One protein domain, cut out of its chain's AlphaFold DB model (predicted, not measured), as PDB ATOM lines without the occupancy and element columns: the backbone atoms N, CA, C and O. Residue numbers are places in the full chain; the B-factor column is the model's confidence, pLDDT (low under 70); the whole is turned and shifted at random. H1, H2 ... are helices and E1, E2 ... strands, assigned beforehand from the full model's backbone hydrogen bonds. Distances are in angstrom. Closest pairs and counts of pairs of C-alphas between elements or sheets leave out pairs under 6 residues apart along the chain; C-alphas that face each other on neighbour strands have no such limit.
ATOM      1  N   TRP A  12     511.922 515.946 601.681       91.19
ATOM      2  CA  TRP A  12     511.982 514.823 600.754       91.19
ATOM      3  C   TRP A  12     512.004 515.311 599.313       91.19
ATOM      4  O   TRP A  12     511.207 516.158 598.907       91.19
ATOM      5  N   TYR A  13     512.905 514.733 598.528       89.00
ATOM      6  CA  TYR A  13     512.919 514.881 597.080       89.00
ATOM      7  C   TYR A  13     512.120 513.753 596.422       89.00
ATOM      8  O   TYR A  13     511.931 512.677 596.982       89.00
ATOM      9  N   MET A  14     511.615 514.008 595.222       88.56
ATOM     10  CA  MET A  14     510.827 513.036 594.467       88.56
ATOM     11  C   MET A  14     511.738 512.255 593.517       88.56
ATOM     12  O   MET A  14     512.584 512.858 592.853       88.56
ATOM     13  N   ASP A  15     511.514 510.950 593.397       88.75
ATOM     14  CA  ASP A  15     512.169 510.101 592.391       88.75
ATOM     15  C   ASP A  15     511.453 510.155 591.048       88.75
ATOM     16  O   ASP A  15     512.064 510.144 589.976       88.75
ATOM     17  N   SER A  16     510.125 510.192 591.113       90.12
ATOM     18  CA  SER A  16     509.266 510.086 589.947       90.12
ATOM     19  C   SER A  16     507.972 510.858 590.153       90.12
ATOM     20  O   SER A  16     507.541 511.118 591.281       90.12
ATOM     21  N   ALA A  17     507.355 511.228 589.040       91.56
ATOM     22  CA  ALA A  17     506.019 511.785 588.998       91.56
ATOM     23  C   ALA A  17     505.211 511.059 587.924       91.56
ATOM     24  O   ALA A  17     505.648 510.934 586.780       91.56
ATOM     25  N   VAL A  18     504.013 510.616 588.289       94.00
ATOM     26  CA  VAL A  18     503.099 509.891 587.408       94.00
ATOM     27  C   VAL A  18     501.874 510.762 587.156       94.00
ATOM     28  O   VAL A  18     501.172 511.150 588.094       94.00
ATOM     29  N   VAL A  19     501.607 511.066 585.886       94.50
ATOM     30  CA  VAL A  19     500.450 511.858 585.439       94.50
ATOM     31  C   VAL A  19     499.695 511.134 584.328       94.50
ATOM     32  O   VAL A  19     500.256 510.329 583.586       94.50
ATOM     33  N   HIS A  20     498.404 511.421 584.194       95.38
ATOM     34  CA  HIS A  20     497.610 510.855 583.110       95.38
ATOM     35  C   HIS A  20     497.914 511.587 581.792       95.38
ATOM     36  O   HIS A  20     498.101 512.802 581.780       95.38
ATOM     37  N   GLU A  21     497.853 510.911 580.648       95.69
ATOM     38  CA  GLU A  21     498.027 511.497 579.313       95.69
ATOM     39  C   GLU A  21     497.156 512.738 579.139       95.69
ATOM     40  O   GLU A  21     497.647 513.802 578.770       95.69
ATOM     41  N   HIS A  22     495.865 512.627 579.441       94.94
ATOM     42  CA  HIS A  22     494.924 513.738 579.310       94.94
ATOM     43  C   HIS A  22     495.192 514.925 580.240       94.94
ATOM     44  O   HIS A  22     494.702 516.008 579.934       94.94
ATOM     45  N   TYR A  23     495.990 514.777 581.300       91.81
ATOM     46  CA  TYR A  23     496.511 515.936 582.027       91.81
ATOM     47  C   TYR A  23     497.427 516.780 581.129       91.81
ATOM     48  O   TYR A  23     497.340 518.004 581.121       91.81
ATOM     49  N   THR A  24     498.258 516.113 580.322       92.31
ATOM     50  CA  THR A  24     499.274 516.738 579.459       92.31
ATOM     51  C   THR A  24     498.776 517.081 578.049       92.31
ATOM     52  O   THR A  24     499.271 518.024 577.438       92.31
ATOM     53  N   THR A  25     497.797 516.340 577.517       95.00
ATOM     54  CA  THR A  25     497.336 516.471 576.121       95.00
ATOM     55  C   THR A  25     496.007 517.206 575.961       95.00
ATOM     56  O   THR A  25     495.675 517.628 574.850       95.00
ATOM     57  N   LYS A  26     495.212 517.363 577.029       94.81
ATOM     58  CA  LYS A  26     493.948 518.117 576.996       94.81
ATOM     59  C   LYS A  26     494.128 519.482 577.653       94.81
ATOM     60  O   LYS A  26     494.925 519.654 578.563       94.81
ATOM     61  N   VAL A  27     493.333 520.450 577.206       94.06
ATOM     62  CA  VAL A  27     493.322 521.814 577.753       94.06
ATOM     63  C   VAL A  27     492.103 521.985 578.648       94.06
ATOM     64  O   VAL A  27     491.039 521.431 578.363       94.06
ATOM     65  N   PHE A  28     492.232 522.762 579.723       91.44
ATOM     66  CA  PHE A  28     491.092 523.144 580.553       91.44
ATOM     67  C   PHE A  28     489.979 523.776 579.691       91.44
ATOM     68  O   PHE A  28     490.275 524.646 578.870       91.44
ATOM     69  N   PRO A  29     488.699 523.380 579.851       92.50
ATOM     70  CA  PRO A  29     488.131 522.554 580.924       92.50
ATOM     71  C   PRO A  29     488.054 521.044 580.620       92.50
ATOM     72  O   PRO A  29     487.411 520.299 581.364       92.50
ATOM     73  N   SER A  30     488.647 520.570 579.528       94.62
ATOM     74  CA  SER A  30     488.553 519.169 579.095       94.62
ATOM     75  C   SER A  30     489.469 518.217 579.862       94.62
ATOM     76  O   SER A  30     489.232 517.017 579.808       94.62
ATOM     77  N   ASN A  31     490.475 518.711 580.588       93.25
ATOM     78  CA  ASN A  31     491.378 517.889 581.402       93.25
ATOM     79  C   ASN A  31     490.910 517.697 582.860       93.25
ATOM     80  O   ASN A  31     491.547 516.951 583.590       93.25
ATOM     81  N   ARG A  32     489.801 518.326 583.289       94.25
ATOM     82  CA  ARG A  32     489.373 518.385 584.706       94.25
ATOM     83  C   ARG A  32     489.290 517.026 585.407       94.25
ATOM     84  O   ARG A  32     489.598 516.932 586.580       94.25
ATOM     85  N   GLN A  33     488.891 515.971 584.696       93.12
ATOM     86  CA  GLN A  33     488.784 514.620 585.264       93.12
ATOM     87  C   GLN A  33     490.139 513.940 585.513       93.12
ATOM     88  O   GLN A  33     490.168 512.890 586.142       93.12
ATOM     89  N   TRP A  34     491.232 514.517 585.012       94.50
ATOM     90  CA  TRP A  34     492.602 514.006 585.089       94.50
ATOM     91  C   TRP A  34     493.558 515.003 585.741       94.50
ATOM     92  O   TRP A  34     494.768 514.863 585.616       94.50
ATOM     93  N   ASP A  35     493.029 516.034 586.397       94.75
ATOM     94  CA  ASP A  35     493.825 517.083 587.027       94.75
ATOM     95  C   ASP A  35     494.320 516.643 588.415       94.75
ATOM     96  O   ASP A  35     493.906 517.155 589.453       94.75
ATOM     97  N   TYR A  36     495.145 515.595 588.405       94.88
ATOM     98  CA  TYR A  36     495.835 515.002 589.547       94.88
ATOM     99  C   TYR A  36     497.142 514.345 589.078       94.88
ATOM    100  O   TYR A  36     497.320 514.034 587.899       94.88
ATOM    101  N   GLY A  37     498.048 514.088 590.018       94.88
ATOM    102  CA  GLY A  37     499.283 513.349 589.778       94.88
ATOM    103  C   GLY A  37     499.783 512.688 591.056       94.88
ATOM    104  O   GLY A  37     499.406 513.094 592.156       94.88
ATOM    105  N   TYR A  38     500.623 511.669 590.901       95.00
ATOM    106  CA  TYR A  38     501.282 510.988 592.011       95.00
ATOM    107  C   TYR A  38     502.763 511.325 591.997       95.00
ATOM    108  O   TYR A  38     503.462 511.021 591.034       95.00
ATOM    109  N   TYR A  39     503.236 511.934 593.076       92.75
ATOM    110  CA  TYR A  39     504.657 512.126 593.319       92.75
ATOM    111  C   TYR A  39     505.179 510.968 594.163       92.75
ATOM    112  O   TYR A  39     504.575 510.620 595.177       92.75
ATOM    113  N   VAL A  40     506.269 510.352 593.716       92.44
ATOM    114  CA  VAL A  40     506.828 509.135 594.311       92.44
ATOM    115  C   VAL A  40     508.139 509.467 595.007       92.44
ATOM    116  O   VAL A  40     509.017 510.106 594.425       92.44
ATOM    117  N   VAL A  41     508.263 509.007 596.248       91.31
ATOM    118  CA  VAL A  41     509.461 509.115 597.083       91.31
ATOM    119  C   VAL A  41     509.886 507.701 597.471       91.31
ATOM    120  O   VAL A  41     509.054 506.910 597.919       91.31
ATOM    121  N   GLY A  42     511.162 507.372 597.285       88.75
ATOM    122  CA  GLY A  42     511.721 506.072 597.631       88.75
ATOM    123  C   GLY A  42     511.653 505.756 599.122       88.75
ATOM    124  O   GLY A  42     511.797 506.622 599.984       88.75
ATOM    125  N   ASN A  43     511.446 504.475 599.423       88.75
ATOM    126  CA  ASN A  43     511.198 503.966 600.772       88.75
ATOM    127  C   ASN A  43     512.479 503.463 601.472       88.75
ATOM    128  O   ASN A  43     512.492 502.373 602.042       88.75
ATOM    129  N   ASP A  44     513.581 504.204 601.369       87.75
ATOM    130  CA  ASP A  44     514.911 503.793 601.868       87.75
ATOM    131  C   ASP A  44     515.749 504.957 602.456       87.75
ATOM    132  O   ASP A  44     516.924 504.781 602.775       87.75
ATOM    133  N   GLY A  45     515.166 506.155 602.578       87.94
ATOM    134  CA  GLY A  45     515.841 507.342 603.111       87.94
ATOM    135  C   GLY A  45     516.736 508.088 602.125       87.94
ATOM    136  O   GLY A  45     517.188 509.197 602.432       87.94
ATOM    137  N   HIS A  46     516.972 507.565 600.918       88.12
ATOM    138  CA  HIS A  46     517.872 508.233 599.979       88.12
ATOM    139  C   HIS A  46     517.342 509.598 599.539       88.12
ATOM    140  O   HIS A  46     518.149 510.447 599.193       88.12
ATOM    141  N   ASN A  47     516.044 509.872 599.641       88.50
ATOM    142  CA  ASN A  47     515.466 511.155 599.243       88.50
ATOM    143  C   ASN A  47     515.348 512.191 600.351       88.50
ATOM    144  O   ASN A  47     514.892 513.301 600.085       88.50
ATOM    145  N   HIS A  48     515.782 511.857 601.562       92.31
ATOM    146  CA  HIS A  48     515.709 512.754 602.703       92.31
ATOM    147  C   HIS A  48     516.964 513.626 602.859       92.31
ATOM    148  O   HIS A  48     518.093 513.203 602.557       92.31
ATOM    149  N   PHE A  49     516.763 514.866 603.303       90.81
ATOM    150  CA  PHE A  49     517.825 515.818 603.620       90.81
ATOM    151  C   PHE A  49     517.365 516.868 604.638       90.81
ATOM    152  O   PHE A  49     516.256 517.389 604.529       90.81
ATOM    153  N   GLY A  50     518.263 517.266 605.541       91.31
ATOM    154  CA  GLY A  50     517.998 518.295 606.548       91.31
ATOM    155  C   GLY A  50     517.188 517.767 607.730       91.31
ATOM    156  O   GLY A  50     517.141 516.561 607.966       91.31
ATOM    157  N   GLY A  51     516.553 518.682 608.457       89.44
ATOM    158  CA  GLY A  51     515.818 518.383 609.681       89.44
ATOM    159  C   GLY A  51     516.700 518.443 610.936       89.44
ATOM    160  O   GLY A  51     517.747 517.794 610.989       89.44
ATOM    161  N   PRO A  52     516.314 519.210 611.972       85.81
ATOM    162  CA  PRO A  52     517.015 519.215 613.252       85.81
ATOM    163  C   PRO A  52     516.685 517.987 614.119       85.81
ATOM    164  O   PRO A  52     517.371 517.753 615.117       85.81
ATOM    165  N   ASP A  53     515.637 517.228 613.783       85.81
ATOM    166  CA  ASP A  53     515.250 516.015 614.499       85.81
ATOM    167  C   ASP A  53     516.202 514.857 614.161       85.81
ATOM    168  O   ASP A  53     516.367 514.454 613.013       85.81
ATOM    169  N   ASN A  54     516.853 514.311 615.187       81.12
ATOM    170  CA  ASN A  54     517.791 513.203 615.040       81.12
ATOM    171  C   ASN A  54     517.116 511.820 615.084       81.12
ATOM    172  O   ASN A  54     517.817 510.805 615.047       81.12
ATOM    173  N   THR A  55     515.788 511.772 615.201       88.44
ATOM    174  CA  THR A  55     514.984 510.543 615.222       88.44
ATOM    175  C   THR A  55     514.365 510.192 613.869       88.44
ATOM    176  O   THR A  55     513.852 509.084 613.711       88.44
ATOM    177  N   THR A  56     514.458 511.093 612.887       90.69
ATOM    178  CA  THR A  56     513.969 510.897 611.518       90.69
ATOM    179  C   THR A  56     514.704 509.736 610.844       90.69
ATOM    180  O   THR A  56     515.934 509.689 610.793       90.69
ATOM    181  N   THR A  57     513.947 508.775 610.328       91.38
ATOM    182  CA  THR A  57     514.468 507.590 609.629       91.38
ATOM    183  C   THR A  57     514.870 507.884 608.183       91.38
ATOM    184  O   THR A  57     515.596 507.103 607.569       91.38
ATOM    185  N   GLY A  58     514.393 509.002 607.636       90.88
ATOM    186  CA  GLY A  58     514.473 509.384 606.231       90.88
ATOM    187  C   GLY A  58     513.356 508.771 605.380       90.88
ATOM    188  O   GLY A  58     513.201 509.128 604.209       90.88
ATOM    189  N   ILE A  59     512.552 507.865 605.936       91.38
ATOM    190  CA  ILE A  59     511.442 507.215 605.244       91.38
ATOM    191  C   ILE A  59     510.161 508.008 605.515       91.38
ATOM    192  O   ILE A  59     509.648 508.014 606.632       91.38
ATOM    193  N   LEU A  60     509.607 508.631 604.467       91.31
ATOM    194  CA  LEU A  60     508.482 509.567 604.590       91.31
ATOM    195  C   LEU A  60     507.273 508.968 605.324       91.31
ATOM    196  O   LEU A  60     506.749 509.604 606.224       91.31
ATOM    197  N   ASP A  61     506.860 507.741 604.996       88.94
ATOM    198  CA  ASP A  61     505.689 507.101 605.624       88.94
ATOM    199  C   ASP A  61     505.941 506.638 607.079       88.94
ATOM    200  O   ASP A  61     504.997 506.260 607.778       88.94
ATOM    201  N   MET A  62     507.201 506.628 607.534       90.00
ATOM    202  CA  MET A  62     507.573 506.352 608.928       90.00
ATOM    203  C   MET A  62     507.710 507.637 609.747       90.00
ATOM    204  O   MET A  62     507.323 507.654 610.917       90.00
ATOM    205  N   ASP A  63     508.243 508.692 609.133       92.31
ATOM    206  CA  ASP A  63     508.537 509.966 609.792       92.31
ATOM    207  C   ASP A  63     507.333 510.917 609.774       92.31
ATOM    208  O   ASP A  63     507.096 511.664 610.725       92.31
ATOM    209  N   ALA A  64     506.529 510.857 608.712       87.88
ATOM    210  CA  ALA A  64     505.248 511.526 608.592       87.88
ATOM    211  C   ALA A  64     504.111 510.501 608.672       87.88
ATOM    212  O   ALA A  64     504.162 509.402 608.121       87.88
ATOM    213  N   ARG A  65     503.023 510.868 609.355       85.44
ATOM    214  CA  ARG A  65     501.840 510.008 609.437       85.44
ATOM    215  C   ARG A  65     501.180 509.900 608.058       85.44
ATOM    216  O   ARG A  65     500.604 510.871 607.574       85.44
ATOM    217  N   ALA A  66     501.198 508.705 607.471       88.50
ATOM    218  CA  ALA A  66     500.553 508.442 606.189       88.50
ATOM    219  C   ALA A  66     499.015 508.493 606.281       88.50
ATOM    220  O   ALA A  66     498.409 507.925 607.196       88.50
ATOM    221  N   PHE A  67     498.379 509.113 605.282       91.19
ATOM    222  CA  PHE A  67     496.931 509.069 605.080       91.19
ATOM    223  C   PHE A  67     496.595 508.141 603.905       91.19
ATOM    224  O   PHE A  67     497.117 508.334 602.806       91.19
ATOM    225  N   PRO A  68     495.728 507.132 604.093       92.75
ATOM    226  CA  PRO A  68     495.363 506.223 603.013       92.75
ATOM    227  C   PRO A  68     494.513 506.930 601.949       92.75
ATOM    228  O   PRO A  68     493.612 507.701 602.274       92.75
ATOM    229  N   ILE A  69     494.745 506.611 600.675       94.38
ATOM    230  CA  ILE A  69     493.867 507.018 599.570       94.38
ATOM    231  C   ILE A  69     492.721 506.008 599.454       94.38
ATOM    232  O   ILE A  69     492.951 504.798 599.485       94.38
ATOM    233  N   LYS A 160     490.932 505.868 586.431       93.44
ATOM    234  CA  LYS A 160     492.299 506.155 585.985       93.44
ATOM    235  C   LYS A 160     493.229 506.517 587.156       93.44
ATOM    236  O   LYS A 160     494.350 506.032 587.251       93.44
ATOM    237  N   ALA A 161     492.689 507.221 588.154       94.19
ATOM    238  CA  ALA A 161     493.414 507.550 589.377       94.19
ATOM    239  C   ALA A 161     493.874 506.289 590.125       94.19
ATOM    240  O   ALA A 161     495.033 506.199 590.517       94.19
ATOM    241  N   GLN A 162     493.002 505.280 590.256       95.38
ATOM    242  CA  GLN A 162     493.379 504.018 590.897       95.38
ATOM    243  C   GLN A 162     494.496 503.304 590.132       95.38
ATOM    244  O   GLN A 162     495.469 502.879 590.751       95.38
ATOM    245  N   CYS A 163     494.387 503.200 588.803       94.75
ATOM    246  CA  CYS A 163     495.427 502.539 588.013       94.75
ATOM    247  C   CYS A 163     496.782 503.237 588.162       94.75
ATOM    248  O   CYS A 163     497.796 502.588 588.414       94.75
ATOM    249  N   MET A 164     496.800 504.566 588.060       94.31
ATOM    250  CA  MET A 164     498.021 505.346 588.228       94.31
ATOM    251  C   MET A 164     498.606 505.228 589.639       94.31
ATOM    252  O   MET A 164     499.824 505.162 589.779       94.31
ATOM    253  N   PHE A 165     497.768 505.167 590.679       95.25
ATOM    254  CA  PHE A 165     498.227 504.937 592.050       95.25
ATOM    255  C   PHE A 165     498.876 503.561 592.212       95.25
ATOM    256  O   PHE A 165     499.956 503.450 592.794       95.25
ATOM    257  N   GLU A 166     498.237 502.513 591.689       95.06
ATOM    258  CA  GLU A 166     498.770 501.149 591.714       95.06
ATOM    259  C   GLU A 166     500.090 501.057 590.946       95.06
ATOM    260  O   GLU A 166     501.031 500.414 591.412       95.06
ATOM    261  N   TYR A 167     500.196 501.750 589.814       94.00
ATOM    262  CA  TYR A 167     501.443 501.862 589.072       94.00
ATOM    263  C   TYR A 167     502.530 502.576 589.889       94.00
ATOM    264  O   TYR A 167     503.609 502.024 590.096       94.00
ATOM    265  N   ALA A 168     502.230 503.767 590.417       93.31
ATOM    266  CA  ALA A 168     503.168 504.578 591.192       93.31
ATOM    267  C   ALA A 168     503.697 503.836 592.433       93.31
ATOM    268  O   ALA A 168     504.884 503.909 592.740       93.31
ATOM    269  N   ARG A 169     502.836 503.066 593.112       92.00
ATOM    270  CA  ARG A 169     503.195 502.220 594.266       92.00
ATOM    271  C   ARG A 169     504.176 501.097 593.934       92.00
ATOM    272  O   ARG A 169     504.903 500.670 594.823       92.00
ATOM    273  N   ASN A 170     504.157 500.596 592.701       91.00
ATOM    274  CA  ASN A 170     504.970 499.461 592.260       91.00
ATOM    275  C   ASN A 170     506.147 499.884 591.371       91.00
ATOM    276  O   ASN A 170     506.810 499.029 590.780       91.00
ATOM    277  N   LEU A 171     506.401 501.188 591.250       87.88
ATOM    278  CA  LEU A 171     507.458 501.695 590.397       87.88
ATOM    279  C   LEU A 171     508.831 501.257 590.925       87.88
ATOM    280  O   LEU A 171     509.145 501.417 592.104       87.88
ATOM    281  N   SER A 172     509.669 500.719 590.036       83.62
ATOM    282  CA  SER A 172     511.068 500.443 590.357       83.62
ATOM    283  C   SER A 172     511.861 501.745 590.265       83.62
ATOM    284  O   SER A 172     511.902 502.383 589.213       83.62
ATOM    285  N   LEU A 173     512.455 502.148 591.388       82.50
ATOM    286  CA  LEU A 173     513.215 503.388 591.514       82.50
ATOM    287  C   LEU A 173     514.713 503.076 591.449       82.50
ATOM    288  O   LEU A 173     515.180 502.123 592.067       82.50
ATOM    289  N   ASP A 174     515.467 503.893 590.716       68.94
ATOM    290  CA  ASP A 174     516.897 503.653 590.468       68.94
ATOM    291  C   ASP A 174     517.802 504.167 591.611       68.94
ATOM    292  O   ASP A 174     519.025 504.128 591.483       68.94
ATOM    293  N   GLY A 175     517.230 504.692 592.704       62.69
ATOM    294  CA  GLY A 175     517.963 505.157 593.896       62.69
ATOM    295  C   GLY A 175     518.839 506.405 593.696       62.69
ATOM    296  O   GLY A 175     519.632 506.764 594.569       62.69
ATOM    297  N   GLY A 183     509.457 511.578 584.666       77.81
ATOM    298  CA  GLY A 183     508.069 511.898 584.361       77.81
ATOM    299  C   GLY A 183     507.448 510.749 583.586       77.81
ATOM    300  O   GLY A 183     507.911 510.431 582.489       77.81
ATOM    301  N   GLU A 184     506.404 510.144 584.136       85.62
ATOM    302  CA  GLU A 184     505.701 509.035 583.505       85.62
ATOM    303  C   GLU A 184     504.280 509.443 583.137       85.62
ATOM    304  O   GLU A 184     503.511 509.930 583.968       85.62
ATOM    305  N   ILE A 185     503.950 509.263 581.858       88.19
ATOM    306  CA  ILE A 185     502.646 509.602 581.294       88.19
ATOM    307  C   ILE A 185     501.907 508.303 580.995       88.19
ATOM    308  O   ILE A 185     502.363 507.506 580.174       88.19
ATOM    309  N   LEU A 186     500.760 508.104 581.644       89.44
ATOM    310  CA  LEU A 186     499.970 506.877 581.539       89.44
ATOM    311  C   LEU A 186     498.617 507.114 580.860       89.44
ATOM    312  O   LEU A 186     498.052 508.202 580.911       89.44
ATOM    313  N   THR A 187     498.094 506.081 580.200       88.38
ATOM    314  CA  THR A 187     496.753 506.085 579.573       88.38
ATOM    315  C   THR A 187     495.732 505.260 580.358       88.38
ATOM    316  O   THR A 187     494.538 505.196 580.029       88.38
TER     317      THR A 187
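AT A GLANCE: This is residues 12 to 69, 160 to 175 and 183 to 187 of the 188 residues of the protein "Hypothetical protein" of Attheya septentrionalis (UniProt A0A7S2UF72). A small sheet of three short strands has one helix, H3, running along one of its faces, and long loops reach away from this body at both ends of the sheet. H1 sits at one end of the sheet, while at the other end the long stretch 41 to 59 leads out to the small helix H2. The 79 printed residues hold three named helices and three named strands, in the order E1 H1 E2 H2 H3 E3, and the sheet has the order E2, E1, E3 and is mixed. The class is mixed, helices and strands, with under half of the residues, 32 of 79, in named elements. The whole is loose, with a radius of gyration of the C-alphas of 14.9 A, and only just elongated, spanning 47 by 23 by 21 A.

IN THESE COORDINATES: Find C-alpha 16 at (509.266, 510.086, 589.947); from there strand E1, residues 16 to 20, runs 13.5 A. Beside it look for E2, residues 37 to 40, 9.8 A, and E3, residues 183 to 186, 9.9 A, which ends at C-alpha 186 at (499.970, 506.877, 581.539). Helix H3, residues 160 to 169, begins at C-alpha 160 at (492.299, 506.155, 585.985) and runs 14.2 A. The short helices are H1, residues 21 to 25, 6.0 A, and H2, residues 60 to 63, 5.2 A.

HOW THE PARTS SIT: Start at E1, the inner strand. E2 is its antiparallel neighbour at 161 degrees, with N 18 and O 38 within hydrogen-bond range at 2.8 A. E3 is its parallel neighbour at 31 degrees, with N 184 and O 17 within range at 2.9 A. H3 is on the sheet, two layers with the helix on one face, at a height of 8.1 A over the sheet. It lies over E1, running along the strands at 11 degrees to E1 on the local plane; it only just misses lying over E2, on which 2 of its C-alphas fall. The closest C-alphas of H3 and E1 are those of Ala 168 and Val 18, 6.5 A apart. H1 only grazes the sheet, with its residues 21 to 24. H2 is not on the sheet, and is apart from H1 and H3. In H1 and H3 every O i to N i+4 pair is within hydrogen-bond range; H2 is too short for such a pair.

THE WHOLE: Look for the two C-alphas farthest apart at Ser 30 and Asn 54, 46.7 A. Residues 70 to 159 are not printed, a gap of 13.7 A from C-alpha 69 to C-alpha 160; residues 176 to 182 are missing too, with 15.3 A from C-alpha 175 to C-alpha 183. The links H1 to E2 and E2 to H2 are long, and E1 to H1 is tight. The mean pLDDT of the printed part is 90.4, and residues 174 to 175 are under 70.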